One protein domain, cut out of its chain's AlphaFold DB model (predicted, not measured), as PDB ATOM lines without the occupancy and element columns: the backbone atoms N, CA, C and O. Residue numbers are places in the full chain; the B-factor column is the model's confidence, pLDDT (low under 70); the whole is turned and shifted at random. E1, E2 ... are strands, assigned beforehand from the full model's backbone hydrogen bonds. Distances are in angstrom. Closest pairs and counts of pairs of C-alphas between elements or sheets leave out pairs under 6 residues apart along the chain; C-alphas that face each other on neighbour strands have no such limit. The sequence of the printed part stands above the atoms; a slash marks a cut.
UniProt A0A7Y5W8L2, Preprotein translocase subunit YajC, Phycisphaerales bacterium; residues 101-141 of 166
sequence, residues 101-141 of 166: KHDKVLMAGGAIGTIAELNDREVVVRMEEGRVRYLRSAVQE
ATOM      1  N   LYS A 101     -31.905  33.683  -7.080       68.19
ATOM      2  CA  LYS A 101     -31.935  34.436  -5.814       68.19
ATOM      3  C   LYS A 101     -31.127  33.652  -4.771       68.19
ATOM      4  O   LYS A 101     -31.251  32.430  -4.714       68.19
ATOM      5  N   HIS A 102     -30.320  34.350  -3.975       72.69
ATOM      6  CA  HIS A 102     -29.341  33.811  -3.019       72.69
ATOM      7  C   HIS A 102     -28.011  33.287  -3.577       72.69
ATOM      8  O   HIS A 102     -27.198  32.797  -2.791       72.69
ATOM      9  N   ASP A 103     -27.727  33.427  -4.874       83.19
ATOM     10  CA  ASP A 103     -26.403  33.063  -5.381       83.19
ATOM     11  C   ASP A 103     -25.336  34.114  -5.022       83.19
ATOM     12  O   ASP A 103     -25.618  35.311  -4.861       83.19
ATOM     13  N   LYS A 104     -24.096  33.649  -4.856       83.12
ATOM     14  CA  LYS A 104     -22.943  34.482  -4.521       83.12
ATOM     15  C   LYS A 104     -22.324  35.008  -5.810       83.12
ATOM     16  O   LYS A 104     -21.715  34.254  -6.563       83.12
ATOM     17  N   VAL A 105     -22.442  36.311  -6.046       84.81
ATOM     18  CA  VAL A 105     -22.006  36.933  -7.299       84.81
ATOM     19  C   VAL A 105     -20.748  37.767  -7.099       84.81
ATOM     20  O   VAL A 105     -20.583  38.462  -6.091       84.81
ATOM     21  N   LEU A 106     -19.860  37.696  -8.088       86.62
ATOM     22  CA  LEU A 106     -18.745  38.616  -8.243       86.62
ATOM     23  C   LEU A 106     -19.187  39.765  -9.150       86.62
ATOM     24  O   LEU A 106     -19.511  39.549 -10.315       86.62
ATOM     25  N   MET A 107     -19.192  40.981  -8.619       87.75
ATOM     26  CA  MET A 107     -19.518  42.175  -9.391       87.75
ATOM     27  C   MET A 107     -18.286  42.749 -10.093       87.75
ATOM     28  O   MET A 107     -17.135  42.480  -9.727       87.75
ATOM     29  N   ALA A 108     -18.536  43.592 -11.095       81.62
ATOM     30  CA  ALA A 108     -17.502  44.407 -11.715       81.62
ATOM     31  C   ALA A 108     -16.867  45.311 -10.643       81.62
ATOM     32  O   ALA A 108     -17.561  46.070  -9.975       81.62
ATOM     33  N   GLY A 109     -15.557  45.168 -10.429       83.25
ATOM     34  CA  GLY A 109     -14.837  45.798  -9.313       83.25
ATOM     35  C   GLY A 109     -14.425  44.827  -8.203       83.25
ATOM     36  O   GLY A 109     -13.806  45.238  -7.229       83.25
ATOM     37  N   GLY A 110     -14.732  43.533  -8.340       90.44
ATOM     38  CA  GLY A 110     -14.259  42.484  -7.435       90.44
ATOM     39  C   GLY A 110     -15.009  42.391  -6.112       90.44
ATOM     40  O   GLY A 110     -14.607  41.590  -5.273       90.44
ATOM     41  N   ALA A 111     -16.080  43.165  -5.925       89.31
ATOM     42  CA  ALA A 111     -16.961  43.047  -4.771       89.31
ATOM     43  C   ALA A 111     -17.746  41.729  -4.831       89.31
ATOM     44  O   ALA A 111     -18.292  41.361  -5.874       89.31
ATOM     45  N   ILE A 112     -17.805  41.029  -3.701       89.25
ATOM     46  CA  ILE A 112     -18.506  39.757  -3.554       89.25
ATOM     47  C   ILE A 112     -19.710  39.974  -2.646       89.25
ATOM     48  O   ILE A 112     -19.549  40.378  -1.494       89.25
ATOM     49  N   GLY A 113     -20.894  39.639  -3.142       89.31
ATOM     50  CA  GLY A 113     -22.128  39.713  -2.368       89.31
ATOM     51  C   GLY A 113     -23.099  38.599  -2.730       89.31
ATOM     52  O   GLY A 113     -22.824  37.776  -3.605       89.31
ATOM     53  N   THR A 114     -24.234  38.568  -2.040       88.56
ATOM     54  CA  THR A 114     -25.312  37.612  -2.309       88.56
ATOM     55  C   THR A 114     -26.502  38.347  -2.908       88.56
ATOM     56  O   THR A 114     -26.923  39.375  -2.379       88.56
ATOM     57  N   ILE A 115     -27.055  37.833  -4.003       86.62
ATOM     58  CA  ILE A 115     -28.211  38.448  -4.669       86.62
ATOM     59  C   ILE A 115     -29.442  38.279  -3.772       86.62
ATOM     60  O   ILE A 115     -29.865  37.154  -3.503       86.62
ATOM     61  N   ALA A 116     -30.007  39.388  -3.303       86.56
ATOM     62  CA  ALA A 116     -31.259  39.397  -2.549       86.56
ATOM     63  C   ALA A 116     -32.462  39.416  -3.496       86.56
ATOM     64  O   ALA A 116     -33.423  38.674  -3.304       86.56
ATOM     65  N   GLU A 117     -32.377  40.223  -4.551       81.62
ATOM     66  CA  GLU A 117     -33.436  40.369  -5.537       81.62
ATOM     67  C   GLU A 117     -32.846  40.609  -6.926       81.62
ATOM     68  O   GLU A 117     -31.824  41.280  -7.078       81.62
ATOM     69  N   LEU A 118     -33.480  40.012  -7.933       80.19
ATOM     70  CA  LEU A 118     -33.057  40.081  -9.325       80.19
ATOM     71  C   LEU A 118     -34.223  40.627 -10.147       80.19
ATOM     72  O   LEU A 118     -35.274  39.987 -10.202       80.19
ATOM     73  N   ASN A 119     -34.016  41.787 -10.765       83.88
ATOM     74  CA  ASN A 119     -34.921  42.403 -11.728       83.88
ATOM     75  C   ASN A 119     -34.231  42.460 -13.102       83.88
ATOM     76  O   ASN A 119     -33.011  42.358 -13.207       83.88
ATOM     77  N   ASP A 120     -35.004  42.648 -14.173       77.44
ATOM     78  CA  ASP A 120     -34.495  42.591 -15.557       77.44
ATOM     79  C   ASP A 120     -33.443  43.678 -15.874       77.44
ATOM     80  O   ASP A 120     -32.571  43.493 -16.721       77.44
ATOM     81  N   ARG A 121     -33.488  44.812 -15.158       83.31
ATOM     82  CA  ARG A 121     -32.565  45.949 -15.344       83.31
ATOM     83  C   ARG A 121     -31.680  46.269 -14.141       83.31
ATOM     84  O   ARG A 121     -30.730  47.032 -14.292       83.31
ATOM     85  N   GLU A 122     -31.978  45.723 -12.968       79.81
ATOM     86  CA  GLU A 122     -31.310  46.069 -11.712       79.81
ATOM     87  C   GLU A 122     -31.162  44.838 -10.809       79.81
ATOM     88  O   GLU A 122     -31.976  43.916 -10.848       79.81
ATOM     89  N   VAL A 123     -30.111  44.812  -9.989       82.88
ATOM     90  CA  VAL A 123     -29.837  43.696  -9.075       82.88
ATOM     91  C   VAL A 123     -29.612  44.252  -7.680       82.88
ATOM     92  O   VAL A 123     -28.704  45.056  -7.470       82.88
ATOM     93  N   VAL A 124     -30.415  43.800  -6.719       86.12
ATOM     94  CA  VAL A 124     -30.242  44.157  -5.310       86.12
ATOM     95  C   VAL A 124     -29.345  43.111  -4.667       86.12
ATOM     96  O   VAL A 124     -29.711  41.941  -4.528       86.12
ATOM     97  N   VAL A 125     -28.147  43.531  -4.270       87.50
ATOM     98  CA  VAL A 125     -27.155  42.662  -3.634       87.50
ATOM     99  C   VAL A 125     -27.078  42.984  -2.148       87.50
ATOM    100  O   VAL A 125     -26.885  44.134  -1.757       87.50
ATOM    101  N   ARG A 126     -27.201  41.956  -1.306       85.44
ATOM    102  CA  ARG A 126     -26.989  42.067   0.134       85.44
ATOM    103  C   ARG A 126     -25.504  41.924   0.425       85.44
ATOM    104  O   ARG A 126     -24.898  40.890   0.125       85.44
ATOM    105  N   MET A 127     -24.941  42.965   1.019       86.06
ATOM    106  CA  MET A 127     -23.618  42.915   1.626       86.06
ATOM    107  C   MET A 127     -23.752  42.512   3.085       86.06
ATOM    108  O   MET A 127     -24.757  42.799   3.734       86.06
ATOM    109  N   GLU A 128     -22.741  41.820   3.588       84.31
ATOM    110  CA  GLU A 128     -22.661  41.514   5.006       84.31
ATOM    111  C   GLU A 128     -22.405  42.820   5.768       84.31
ATOM    112  O   GLU A 128     -21.526  43.595   5.382       84.31
ATOM    113  N   GLU A 129     -23.229  43.117   6.773       82.62
ATOM    114  CA  GLU A 129     -23.247  44.419   7.447       82.62
ATOM    115  C   GLU A 129     -21.845  44.829   7.922       82.62
ATOM    116  O   GLU A 129     -21.234  44.201   8.784       82.62
ATOM    117  N   GLY A 130     -21.313  45.889   7.305       78.50
ATOM    118  CA  GLY A 130     -20.001  46.462   7.616       78.50
ATOM    119  C   GLY A 130     -18.788  45.725   7.036       78.50
ATOM    120  O   GLY A 130     -17.670  46.216   7.179       78.50
ATOM    121  N   ARG A 131     -18.962  44.586   6.353       80.19
ATOM    122  CA  ARG A 131     -17.859  43.795   5.784       80.19
ATOM    123  C   ARG A 131     -18.064  43.546   4.293       80.19
ATOM    124  O   ARG A 131     -18.729  42.603   3.870       80.19
ATOM    125  N   VAL A 132     -17.409  44.367   3.474       85.94
ATOM    126  CA  VAL A 132     -17.364  44.170   2.020       85.94
ATOM    127  C   VAL A 132     -16.153  43.313   1.667       85.94
ATOM    128  O   VAL A 132     -15.013  43.659   1.974       85.94
ATOM    129  N   ARG A 133     -16.392  42.172   1.020       87.06
ATOM    130  CA  ARG A 133     -15.325  41.276   0.566       87.06
ATOM    131  C   ARG A 133     -14.952  41.626  -0.867       87.06
ATOM    132  O   ARG A 133     -15.810  41.569  -1.744       87.06
ATOM    133  N   TYR A 134     -13.681  41.933  -1.098       90.50
ATOM    134  CA  TYR A 134     -13.130  42.161  -2.431       90.50
ATOM    135  C   TYR A 134     -12.189  41.029  -2.843       90.50
ATOM    136  O   TYR A 134     -11.509  40.425  -2.009       90.50
ATOM    137  N   LEU A 135     -12.124  40.749  -4.144       89.81
ATOM    138  CA  LEU A 135     -11.074  39.910  -4.710       89.81
ATOM    139  C   LEU A 135      -9.723  40.605  -4.559       89.81
ATOM    140  O   LEU A 135      -9.571  41.767  -4.928       89.81
ATOM    141  N   ARG A 136      -8.710  39.855  -4.119       87.44
ATOM    142  CA  ARG A 136      -7.329  40.351  -4.047       87.44
ATOM    143  C   ARG A 136      -6.829  40.865  -5.401       87.44
ATOM    144  O   ARG A 136      -6.081  41.828  -5.436       87.44
ATOM    145  N   SER A 137      -7.277  40.262  -6.503       88.56
ATOM    146  CA  SER A 137      -6.942  40.695  -7.865       88.56
ATOM    147  C   SER A 137      -7.604  42.009  -8.291       88.56
ATOM    148  O   SER A 137      -7.194  42.582  -9.291       88.56
ATOM    149  N   ALA A 138      -8.639  42.471  -7.583       87.00
ATOM    150  CA  ALA A 138      -9.303  43.744  -7.859       87.00
ATOM    151  C   ALA A 138      -8.715  44.912  -7.049       87.00
ATOM    152  O   ALA A 138      -9.028  46.067  -7.331       87.00
ATOM    153  N   VAL A 139      -7.861  44.627  -6.060       85.06
ATOM    154  CA  VAL A 139      -7.132  45.648  -5.301       85.06
ATOM    155  C   VAL A 139      -5.995  46.170  -6.180       85.06
ATOM    156  O   VAL A 139      -5.029  45.454  -6.423       85.06
ATOM    157  N   GLN A 140      -6.137  47.395  -6.691       86.75
ATOM    158  CA  GLN A 140      -5.160  48.008  -7.604       86.75
ATOM    159  C   GLN A 140      -3.942  48.559  -6.861       86.75
ATOM    160  O   GLN A 140      -2.811  48.382  -7.299       86.75
ATOM    161  N   GLU A 141      -4.171  49.188  -5.713       86.62
ATOM    162  CA  GLU A 141      -3.124  49.800  -4.909       86.62
ATOM    163  C   GLU A 141      -3.567  49.813  -3.446       86.62
ATOM    164  O   GLU A 141      -4.722  50.112  -3.133       86.62
TER     165      GLU A 141
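AT A GLANCE: This is residues 101 to 141 of the 166 residues of the protein "Preprotein translocase subunit YajC" of Phycisphaerales bacterium (UniProt A0A7Y5W8L2). With little regular structure, this is a small, strongly twisted sheet, E1-E2-E3, a meander with each strand the antiparallel neighbour of the one before; the long unnamed stretch 127 to 141 folds back to pair briefly with E2. The printed part has 41 residues, 15 in strands and no named helix: all strand. It is only just loose, close to compact, with radius of gyration of the C-alphas 11.0 A, and elongated, spanning 33 by 21 by 13 A.

IN THESE COORDINATES: E1, residues 104 to 106, 7.0 A long, begins at C-alpha 104 (-22.943, 34.482, -4.521). E2, residues 111 to 118, 17.0 A, bends by 67 degrees at residue 114. E3, residues 123 to 126, 9.8 A, ends at C-alpha 126 (-26.989, 42.067, 0.134).

HOW THE PARTS SIT: E1 and E2 form a hairpin, N 105 and O 113 within hydrogen-bond range at 2.9 A. E2 and E3 form another, N 116 and O 124 within range at 2.8 A. Edge strands E1 and E3 are apart. Residues 133 to 134 pair antiparallel with residues 111 to 112 of E2.

THE WHOLE: The C-alphas farthest apart, Asp 120 and Glu 141, are 33.9 A apart. The printed part has no cut; both links are tight. Residue 101 has pLDDT under 70.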